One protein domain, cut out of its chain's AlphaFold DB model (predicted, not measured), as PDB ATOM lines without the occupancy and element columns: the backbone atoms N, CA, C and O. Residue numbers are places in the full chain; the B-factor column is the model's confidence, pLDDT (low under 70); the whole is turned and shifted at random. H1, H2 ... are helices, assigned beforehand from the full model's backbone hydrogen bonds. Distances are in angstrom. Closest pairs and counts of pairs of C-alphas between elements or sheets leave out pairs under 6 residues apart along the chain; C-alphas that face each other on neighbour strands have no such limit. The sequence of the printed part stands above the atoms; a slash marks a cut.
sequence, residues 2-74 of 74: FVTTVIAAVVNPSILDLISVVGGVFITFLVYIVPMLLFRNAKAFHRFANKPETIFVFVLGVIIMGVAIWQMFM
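This is residues 2 to 74 of the 74 residues of an uncharacterized protein of Corynebacterium coyleae (UniProt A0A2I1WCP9). A long helical hairpin, H2 and H3 side by side and running opposite ways, is joined at the first end of H2 by a short helix, H1, which turns off steeply to make a corner. H2 makes most of the longest axis, and a ten-residue loop closes the hairpin at the other end. The printed part has 73 residues with three named helices in the order H1, H2, H3 and no named strand; the class is all helix. The whole is only just loose, close to extended, with a radius of gyration of the C-alphas of 16.9 A and spans of 51 by 26 by 15 A.

H1, residues 2 to 11, and H2, residues 13 to 41, touch only at the corner by their tight link, H2 with residues 15 to 16 alone. Their closest C-alphas, those of Ala 9 and Leu 16, are 4.8 A apart. They stand at a steep tilt of 63 degrees, opposite ways. H2 and H3, residues 52 to 73, form a helical hairpin and touch, at a shallow tilt of 25 degrees, opposite ways; their closest C-alphas, those of Tyr 32 and Gly 61, are 5.4 A apart. H1 and H3 are apart. Every O i to N i+4 pair is within hydrogen-bond range in H1; in H2 23 of 25 are, and in H3 17 of 18.

H1 begins at C-alpha 2 (28.795, -59.136, -32.867) and is 14.3 A long. H2, 40.6 A long, begins at C-alpha 13 (43.099, -54.666, -39.948) and has a kink of 27 degrees near residue 35. H3, 32.3 A long, ends at C-alpha 73 (40.517, -42.112, -51.126).

The C-alphas farthest apart, those of Val 11 and Arg 47, are 51.6 A apart. The printed part has no cut, and the link from H2 to H3 is short. The mean pLDDT of the printed part is 79.3; residue 36, residues 39 to 50 and residue 74 are under 70.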
ATOM      1  N   PHE A   2      27.943 -60.207 -33.424       86.56
ATOM      2  CA  PHE A   2      28.795 -59.136 -32.867       86.56
ATOM      3  C   PHE A   2      30.217 -59.589 -32.476       86.56
ATOM      4  O   PHE A   2      31.188 -59.111 -33.047       86.56
ATOM      5  N   VAL A   3      30.344 -60.578 -31.583       91.19
ATOM      6  CA  VAL A   3      31.654 -61.097 -31.137       91.19
ATOM      7  C   VAL A   3      32.481 -61.634 -32.311       91.19
ATOM      8  O   VAL A   3      33.671 -61.365 -32.418       91.19
ATOM      9  N   THR A   4      31.836 -62.347 -33.234       89.06
ATOM     10  CA  THR A   4      32.475 -62.922 -34.423       89.06
ATOM     11  C   THR A   4      32.999 -61.838 -35.374       89.06
ATOM     12  O   THR A   4      34.103 -61.967 -35.894       89.06
ATOM     13  N   THR A   5      32.249 -60.750 -35.569       87.81
ATOM     14  CA  THR A   5      32.645 -59.604 -36.402       87.81
ATOM     15  C   THR A   5      33.789 -58.813 -35.771       87.81
ATOM     16  O   THR A   5      34.710 -58.422 -36.480       87.81
ATOM     17  N   VAL A   6      33.778 -58.624 -34.445       89.44
ATOM     18  CA  VAL A   6      34.882 -57.969 -33.720       89.44
ATOM     19  C   VAL A   6      36.173 -58.777 -33.868       89.44
ATOM     20  O   VAL A   6      37.206 -58.213 -34.211       89.44
ATOM     21  N   ILE A   7      36.115 -60.101 -33.692       90.44
ATOM     22  CA  ILE A   7      37.281 -60.976 -33.886       90.44
ATOM     23  C   ILE A   7      37.786 -60.888 -35.332       90.44
ATOM     24  O   ILE A   7      38.985 -60.725 -35.548       90.44
ATOM     25  N   ALA A   8      36.890 -60.935 -36.321       87.88
ATOM     26  CA  ALA A   8      37.268 -60.808 -37.728       87.88
ATOM     27  C   ALA A   8      37.951 -59.461 -38.040       87.88
ATOM     28  O   ALA A   8      38.929 -59.436 -38.783       87.88
ATOM     29  N   ALA A   9      37.475 -58.364 -37.444       87.62
ATOM     30  CA  ALA A   9      38.055 -57.033 -37.607       87.62
ATOM     31  C   ALA A   9      39.424 -56.887 -36.917       87.62
ATOM     32  O   ALA A   9      40.315 -56.244 -37.459       87.62
ATOM     33  N   VAL A  10      39.623 -57.512 -35.752       88.25
ATOM     34  CA  VAL A  10      40.923 -57.502 -35.055       88.25
ATOM     35  C   VAL A  10      41.958 -58.353 -35.797       88.25
ATOM     36  O   VAL A  10      43.127 -57.987 -35.854       88.25
ATOM     37  N   VAL A  11      41.537 -59.477 -36.383       91.88
ATOM     38  CA  VAL A  11      42.427 -60.368 -37.145       91.88
ATOM     39  C   VAL A  11      42.809 -59.769 -38.500       91.88
ATOM     40  O   VAL A  11      43.938 -59.959 -38.945       91.88
ATOM     41  N   ASN A  12      41.899 -59.045 -39.157       88.81
ATOM     42  CA  ASN A  12      42.166 -58.374 -40.428       88.81
ATOM     43  C   ASN A  12      42.027 -56.852 -40.293       88.81
ATOM     44  O   ASN A  12      40.913 -56.333 -40.436       88.81
ATOM     45  N   PRO A  13      43.142 -56.116 -40.114       85.25
ATOM     46  CA  PRO A  13      43.099 -54.666 -39.948       85.25
ATOM     47  C   PRO A  13      42.476 -53.960 -41.158       85.25
ATOM     48  O   PRO A  13      41.782 -52.971 -40.974       85.25
ATOM     49  N   SER A  14      42.598 -54.504 -42.374       86.75
ATOM     50  CA  SER A  14      41.953 -53.945 -43.573       86.75
ATOM     51  C   SER A  14      40.420 -53.911 -43.496       86.75
ATOM     52  O   SER A  14      39.801 -53.020 -44.070       86.75
ATOM     53  N   ILE A  15      39.785 -54.860 -42.792       86.88
ATOM     54  CA  ILE A  15      38.325 -54.857 -42.594       86.88
ATOM     55  C   ILE A  15      37.940 -53.785 -41.578       86.88
ATOM     56  O   ILE A  15      36.957 -53.071 -41.773       86.88
ATOM     57  N   LEU A  16      38.718 -53.671 -40.499       88.38
ATOM     58  CA  LEU A  16      38.510 -52.637 -39.494       88.38
ATOM     59  C   LEU A  16      38.660 -51.237 -40.105       88.38
ATOM     60  O   LEU A  16      37.840 -50.363 -39.823       88.38
ATOM     61  N   ASP A  17      39.648 -51.053 -40.978       88.75
ATOM     62  CA  ASP A  17      39.917 -49.793 -41.669       88.75
ATOM     63  C   ASP A  17      38.765 -49.416 -42.613       88.75
ATOM     64  O   ASP A  17      38.212 -48.322 -42.525       88.75
ATOM     65  N   LEU A  18      38.275 -50.378 -43.405       87.75
ATOM     66  CA  LEU A  18      37.090 -50.207 -44.251       87.75
ATOM     67  C   LEU A  18      35.849 -49.769 -43.461       87.75
ATOM     68  O   LEU A  18      35.156 -48.835 -43.861       87.75
ATOM     69  N   ILE A  19      35.553 -50.433 -42.339       89.31
ATOM     70  CA  ILE A  19      34.389 -50.089 -41.506       89.31
ATOM     71  C   ILE A  19      34.568 -48.700 -40.885       89.31
ATOM     72  O   ILE A  19      33.601 -47.942 -40.797       89.31
ATOM     73  N   SER A  20      35.788 -48.357 -40.474       88.75
ATOM     74  CA  SER A  20      36.099 -47.076 -39.835       88.75
ATOM     75  C   SER A  20      35.979 -45.911 -40.817       88.75
ATOM     76  O   SER A  20      35.350 -44.906 -40.490       88.75
ATOM     77  N   VAL A  21      36.488 -46.069 -42.041       88.00
ATOM     78  CA  VAL A  21      36.380 -45.078 -43.120       88.00
ATOM     79  C   VAL A  21      34.924 -44.895 -43.549       88.00
ATOM     80  O   VAL A  21      34.413 -43.774 -43.556       88.00
ATOM     81  N   VAL A  22      34.212 -45.988 -43.844       88.94
ATOM     82  CA  VAL A  22      32.806 -45.922 -44.274       88.94
ATOM     83  C   VAL A  22      31.928 -45.350 -43.158       88.94
ATOM     84  O   VAL A  22      31.161 -44.416 -43.392       88.94
ATOM     85  N   GLY A  23      32.058 -45.860 -41.933       89.25
ATOM     86  CA  GLY A  23      31.305 -45.374 -40.778       89.25
ATOM     87  C   GLY A  23      31.612 -43.911 -40.456       89.25
ATOM     88  O   GLY A  23      30.688 -43.133 -40.220       89.25
ATOM     89  N   GLY A  24      32.887 -43.522 -40.515       87.38
ATOM     90  CA  GLY A  24      33.341 -42.149 -40.298       87.38
ATOM     91  C   GLY A  24      32.690 -41.171 -41.267       87.38
ATOM     92  O   GLY A  24      32.120 -40.171 -40.836       87.38
ATOM     93  N   VAL A  25      32.660 -41.502 -42.558       86.12
ATOM     94  CA  VAL A  25      32.038 -40.665 -43.594       86.12
ATOM     95  C   VAL A  25      30.547 -40.492 -43.349       86.12
ATOM     96  O   VAL A  25      30.054 -39.362 -43.339       86.12
ATOM     97  N   PHE A  26      29.820 -41.584 -43.098       88.75
ATOM     98  CA  PHE A  26      28.390 -41.504 -42.797       88.75
ATOM     99  C   PHE A  26      28.117 -40.664 -41.544       88.75
ATOM    100  O   PHE A  26      27.197 -39.843 -41.554       88.75
ATOM    101  N   ILE A  27      28.930 -40.811 -40.494       89.19
ATOM    102  CA  ILE A  27      28.826 -39.992 -39.280       89.19
ATOM    103  C   ILE A  27      29.095 -38.520 -39.597       89.19
ATOM    104  O   ILE A  27      28.319 -37.670 -39.167       89.19
ATOM    105  N   THR A  28      30.124 -38.191 -40.377       86.50
ATOM    106  CA  THR A  28      30.409 -36.809 -40.786       86.50
ATOM    107  C   THR A  28      29.240 -36.213 -41.575       86.50
ATOM    108  O   THR A  28      28.819 -35.088 -41.305       86.50
ATOM    109  N   PHE A  29      28.637 -36.968 -42.492       84.31
ATOM    110  CA  PHE A  29      27.420 -36.532 -43.176       84.31
ATOM    111  C   PHE A  29      26.270 -36.283 -42.188       84.31
ATOM    112  O   PHE A  29      25.663 -35.215 -42.199       84.31
ATOM    113  N   LEU A  30      25.990 -37.218 -41.285       86.81
ATOM    114  CA  LEU A  30      24.919 -37.070 -40.298       86.81
ATOM    115  C   LEU A  30      25.143 -35.882 -39.350       86.81
ATOM    116  O   LEU A  30      24.228 -35.097 -39.125       86.81
ATOM    117  N   VAL A  31      26.351 -35.721 -38.818       83.88
ATOM    118  CA  VAL A  31      26.670 -34.701 -37.809       83.88
ATOM    119  C   VAL A  31      26.801 -33.312 -38.424       83.88
ATOM    120  O   VAL A  31      26.438 -32.344 -37.765       83.88
ATOM    121  N   TYR A  32      27.279 -33.186 -39.666       80.38
ATOM    122  CA  TYR A  32      27.518 -31.875 -40.278       80.38
ATOM    123  C   TYR A  32      26.468 -31.496 -41.334       80.38
ATOM    124  O   TYR A  32      25.981 -30.366 -41.303       80.38
ATOM    125  N   ILE A  33      26.043 -32.398 -42.232       76.25
ATOM    126  CA  ILE A  33      25.022 -32.064 -43.247       76.25
ATOM    127  C   ILE A  33      23.643 -31.860 -42.623       76.25
ATOM    128  O   ILE A  33      22.969 -30.893 -42.980       76.25
ATOM    129  N   VAL A  34      23.203 -32.729 -41.708       79.81
ATOM    130  CA  VAL A  34      21.844 -32.641 -41.139       79.81
ATOM    131  C   VAL A  34      21.589 -31.299 -40.452       79.81
ATOM    132  O   VAL A  34      20.602 -30.658 -40.819       79.81
ATOM    133  N   PRO A  35      22.435 -30.805 -39.527       71.94
ATOM    134  CA  PRO A  35      22.196 -29.498 -38.931       71.94
ATOM    135  C   PRO A  35      22.287 -28.377 -39.967       71.94
ATOM    136  O   PRO A  35      21.440 -27.491 -39.938       71.94
ATOM    137  N   MET A  36      23.218 -28.425 -40.928       69.75
ATOM    138  CA  MET A  36      23.295 -27.415 -41.996       69.75
ATOM    139  C   MET A  36      22.016 -27.369 -42.849       69.75
ATOM    140  O   MET A  36      21.501 -26.288 -43.146       69.75
ATOM    141  N   LEU A  37      21.458 -28.528 -43.203       71.06
ATOM    142  CA  LEU A  37      20.169 -28.629 -43.889       71.06
ATOM    143  C   LEU A  37      19.019 -28.135 -43.012       71.06
ATOM    144  O   LEU A  37      18.112 -27.484 -43.535       71.06
ATOM    145  N   LEU A  38      19.058 -28.407 -41.706       70.75
ATOM    146  CA  LEU A  38      18.067 -27.925 -40.747       70.75
ATOM    147  C   LEU A  38      18.098 -26.393 -40.654       70.75
ATOM    148  O   LEU A  38      17.052 -25.765 -40.763       70.75
ATOM    149  N   PHE A  39      19.279 -25.780 -40.549       66.12
ATOM    150  CA  PHE A  39      19.436 -24.320 -40.518       66.12
ATOM    151  C   PHE A  39      18.954 -23.648 -41.810       66.12
ATOM    152  O   PHE A  39      18.405 -22.549 -41.750       66.12
ATOM    153  N   ARG A  40      19.121 -24.307 -42.966       63.19
ATOM    154  CA  ARG A  40      18.718 -23.758 -44.272       63.19
ATOM    155  C   ARG A  40      17.236 -23.965 -44.602       63.19
ATOM    156  O   ARG A  40      16.645 -23.119 -45.263       63.19
ATOM    157  N   ASN A  41      16.631 -25.077 -44.173       61.62
ATOM    158  CA  ASN A  41      15.252 -25.435 -44.542       61.62
ATOM    159  C   ASN A  41      14.226 -25.206 -43.422       61.62
ATOM    160  O   ASN A  41      13.042 -25.008 -43.709       61.62
ATOM    161  N   ALA A  42      14.627 -25.205 -42.148       61.06
ATOM    162  CA  ALA A  42      13.696 -24.950 -41.057       61.06
ATOM    163  C   ALA A  42      13.370 -23.450 -40.989       61.06
ATOM    164  O   ALA A  42      14.172 -22.635 -40.533       61.06
ATOM    165  N   LYS A  43      12.141 -23.085 -41.383       52.69
ATOM    166  CA  LYS A  43      11.607 -21.708 -41.308       52.69
ATOM    167  C   LYS A  43      11.755 -21.063 -39.916       52.69
ATOM    168  O   LYS A  43      11.827 -19.844 -39.831       52.69
ATOM    169  N   ALA A  44      11.858 -21.864 -38.852       58.44
ATOM    170  CA  ALA A  44      12.083 -21.409 -37.478       58.44
ATOM    171  C   ALA A  44      13.515 -20.893 -37.205       58.44
ATOM    172  O   ALA A  44      13.698 -20.049 -36.332       58.44
ATOM    173  N   PHE A  45      14.523 -21.346 -37.964       55.22
ATOM    174  CA  PHE A  45      15.939 -21.004 -37.752       55.22
ATOM    175  C   PHE A  45      16.502 -19.991 -38.757       55.22
ATOM    176  O   PHE A  45      17.638 -19.540 -38.607       55.22
ATOM    177  N   HIS A  46      15.694 -19.532 -39.719       56.97
ATOM    178  CA  HIS A  46      16.099 -18.526 -40.710       56.97
ATOM    179  C   HIS A  46      16.642 -17.229 -40.082       56.97
ATOM    180  O   HIS A  46      17.535 -16.597 -40.641       56.97
ATOM    181  N   ARG A  47      16.155 -16.846 -38.892       57.66
ATOM    182  CA  ARG A  47      16.623 -15.649 -38.167       57.66
ATOM    183  C   ARG A  47      18.054 -15.784 -37.626       57.66
ATOM    184  O   ARG A  47      18.695 -14.770 -37.371       57.66
ATOM    185  N   PHE A  48      18.550 -17.012 -37.465       58.38
ATOM    186  CA  PHE A  48      19.920 -17.310 -37.035       58.38
ATOM    187  C   PHE A  48      20.846 -17.693 -38.200       58.38
ATOM    188  O   PHE A  48      22.057 -17.653 -38.035       58.38
ATOM    189  N   ALA A  49      20.304 -17.977 -39.390       55.72
ATOM    190  CA  ALA A  49      21.064 -18.450 -40.549       55.72
ATOM    191  C   ALA A  49      22.151 -17.478 -41.059       55.72
ATOM    192  O   ALA A  49      23.142 -17.925 -41.625       55.72
ATOM    193  N   ASN A  50      21.992 -16.168 -40.841       61.66
ATOM    194  CA  ASN A  50      22.964 -15.140 -41.249       61.66
ATOM    195  C   ASN A  50      23.881 -14.666 -40.112       61.66
ATOM    196  O   ASN A  50      24.580 -13.663 -40.261       61.66
ATOM    197  N   LYS A  51      23.872 -15.339 -38.958       70.25
ATOM    198  CA  LYS A  51      24.802 -14.987 -37.891       70.25
ATOM    199  C   LYS A  51      26.221 -15.468 -38.224       70.25
ATOM    200  O   LYS A  51      26.377 -16.566 -38.763       70.25
ATOM    201  N   PRO A  52      27.258 -14.685 -37.878       74.56
ATOM    202  CA  PRO A  52      28.645 -15.061 -38.142       74.56
ATOM    203  C   PRO A  52      29.017 -16.396 -37.487       74.56
ATOM    204  O   PRO A  52      29.789 -17.157 -38.068       74.56
ATOM    205  N   GLU A  53      28.415 -16.738 -36.339       73.94
ATOM    206  CA  GLU A  53      28.640 -18.033 -35.687       73.94
ATOM    207  C   GLU A  53      28.151 -19.206 -36.554       73.94
ATOM    208  O   GLU A  53      28.826 -20.227 -36.667       73.94
ATOM    209  N   THR A  54      27.010 -19.054 -37.230       74.81
ATOM    210  CA  THR A  54      26.450 -20.089 -38.113       74.81
ATOM    211  C   THR A  54      27.284 -20.265 -39.378       74.81
ATOM    212  O   THR A  54      27.508 -21.395 -39.807       74.81
ATOM    213  N   ILE A  55      27.802 -19.171 -39.941       76.94
ATOM    214  CA  ILE A  55      28.705 -19.214 -41.100       76.94
ATOM    215  C   ILE A  55      30.022 -19.903 -40.727       76.94
ATOM    216  O   ILE A  55      30.500 -20.747 -41.482       76.94
ATOM    217  N   PHE A  56      30.583 -19.608 -39.551       80.25
ATOM    218  CA  PHE A  56      31.792 -20.275 -39.065       80.25
ATOM    219  C   PHE A  56      31.593 -21.790 -38.932       80.25
ATOM    220  O   PHE A  56      32.389 -22.567 -39.458       80.25
ATOM    221  N   VAL A  57      30.498 -22.219 -38.295       80.38
ATOM    222  CA  VAL A  57      30.174 -23.648 -38.142       80.38
ATOM    223  C   VAL A  57      29.930 -24.315 -39.500       80.38
ATOM    224  O   VAL A  57      30.360 -25.448 -39.704       80.38
ATOM    225  N   PHE A  58      29.301 -23.612 -40.447       79.31
ATOM    226  CA  PHE A  58      29.105 -24.097 -41.814       79.31
ATOM    227  C   PHE A  58      30.445 -24.337 -42.526       79.31
ATOM    228  O   PHE A  58      30.676 -25.424 -43.051       79.31
ATOM    229  N   VAL A  59      31.359 -23.361 -42.493       84.00
ATOM    230  CA  VAL A  59      32.698 -23.484 -43.096       84.00
ATOM    231  C   VAL A  59      33.486 -24.624 -42.451       84.00
ATOM    232  O   VAL A  59      34.061 -25.448 -43.160       84.00
ATOM    233  N   LEU A  60      33.465 -24.723 -41.119       85.12
ATOM    234  CA  LEU A  60      34.136 -25.801 -40.394       85.12
ATOM    235  C   LEU A  60      33.567 -27.178 -40.777       85.12
ATOM    236  O   LEU A  60      34.325 -28.113 -41.025       85.12
ATOM    237  N   GLY A  61      32.240 -27.290 -40.895       82.31
ATOM    238  CA  GLY A  61      31.566 -28.509 -41.342       82.31
ATOM    239  C   GLY A  61      31.944 -28.913 -42.768       82.31
ATOM    240  O   GLY A  61      32.168 -30.094 -43.025       82.31
ATOM    241  N   VAL A  62      32.084 -27.950 -43.685       83.12
ATOM    242  CA  VAL A  62      32.556 -28.201 -45.059       83.12
ATOM    243  C   VAL A  62      34.013 -28.678 -45.075       83.12
ATOM    244  O   VAL A  62      34.328 -29.624 -45.794       83.12
ATOM    245  N   ILE A  63      34.891 -28.086 -44.258       87.12
ATOM    246  CA  ILE A  63      36.300 -28.506 -44.153       87.12
ATOM    247  C   ILE A  63      36.398 -29.947 -43.636       87.12
ATOM    248  O   ILE A  63      37.066 -30.775 -44.251       87.12
ATOM    249  N   ILE A  64      35.702 -30.267 -42.542       85.06
ATOM    250  CA  ILE A  64      35.724 -31.611 -41.943       85.06
ATOM    251  C   ILE A  64      35.149 -32.649 -42.915       85.06
ATOM    252  O   ILE A  64      35.672 -33.755 -43.019       85.06
ATOM    253  N   MET A  65      34.124 -32.281 -43.686       82.94
ATOM    254  CA  MET A  65      33.582 -33.129 -44.749       82.94
ATOM    255  C   MET A  65      34.603 -33.386 -45.862       82.94
ATOM    256  O   MET A  65      34.740 -34.523 -46.305       82.94
ATOM    257  N   GLY A  66      35.359 -32.364 -46.268       84.94
ATOM    258  CA  GLY A  66      36.467 -32.522 -47.211       84.94
ATOM    259  C   GLY A  66      37.525 -33.506 -46.704       84.94
ATOM    260  O   GLY A  66      37.957 -34.373 -47.459       84.94
ATOM    261  N   VAL A  67      37.882 -33.431 -45.418       85.50
ATOM    262  CA  VAL A  67      38.839 -34.357 -44.783       85.50
ATOM    263  C   VAL A  67      38.291 -35.784 -44.718       85.50
ATOM    264  O   VAL A  67      39.010 -36.720 -45.052       85.50
ATOM    265  N   ALA A  68      37.024 -35.964 -44.336       83.44
ATOM    266  CA  ALA A  68      36.401 -37.287 -44.266       83.44
ATOM    267  C   ALA A  68      36.333 -37.966 -45.642       83.44
ATOM    268  O   ALA A  68      36.594 -39.159 -45.757       83.44
ATOM    269  N   ILE A  69      36.031 -37.200 -46.694       83.25
ATOM    270  CA  ILE A  69      36.060 -37.701 -48.072       83.25
ATOM    271  C   ILE A  69      37.498 -38.023 -48.489       83.25
ATOM    272  O   ILE A  69      37.731 -39.064 -49.091       83.25
ATOM    273  N   TRP A  70      38.472 -37.177 -48.145       85.50
ATOM    274  CA  TRP A  70      39.882 -37.429 -48.459       85.50
ATOM    275  C   TRP A  70      40.391 -38.736 -47.835       85.50
ATOM    276  O   TRP A  70      41.057 -39.507 -48.515       85.50
ATOM    277  N   GLN A  71      39.995 -39.030 -46.594       80.62
ATOM    278  CA  GLN A  71      40.294 -40.297 -45.912       80.62
ATOM    279  C   GLN A  71      39.618 -41.529 -46.539       80.62
ATOM    280  O   GLN A  71      39.993 -42.649 -46.219       80.62
ATOM    281  N   MET A  72      38.620 -41.367 -47.420       76.19
ATOM    282  CA  MET A  72      38.100 -42.503 -48.198       76.19
ATOM    283  C   MET A  72      39.006 -42.895 -49.356       76.19
ATOM    284  O   MET A  72      38.989 -44.050 -49.776       76.19
ATOM    285  N   PHE A  73      39.709 -41.920 -49.926       75.62
ATOM    286  CA  PHE A  73      40.517 -42.112 -51.126       75.62
ATOM    287  C   PHE A  73      41.997 -42.357 -50.816       75.62
ATOM    288  O   PHE A  73      42.707 -42.838 -51.700       75.62
ATOM    289  N   MET A  74      42.451 -42.024 -49.602       65.12
ATOM    290  CA  MET A  74      43.835 -42.137 -49.136       65.12
ATOM    291  C   MET A  74      43.896 -42.887 -47.811       65.12
ATOM    292  O   MET A  74      44.584 -43.929 -47.785       65.12
TER     293      MET A  74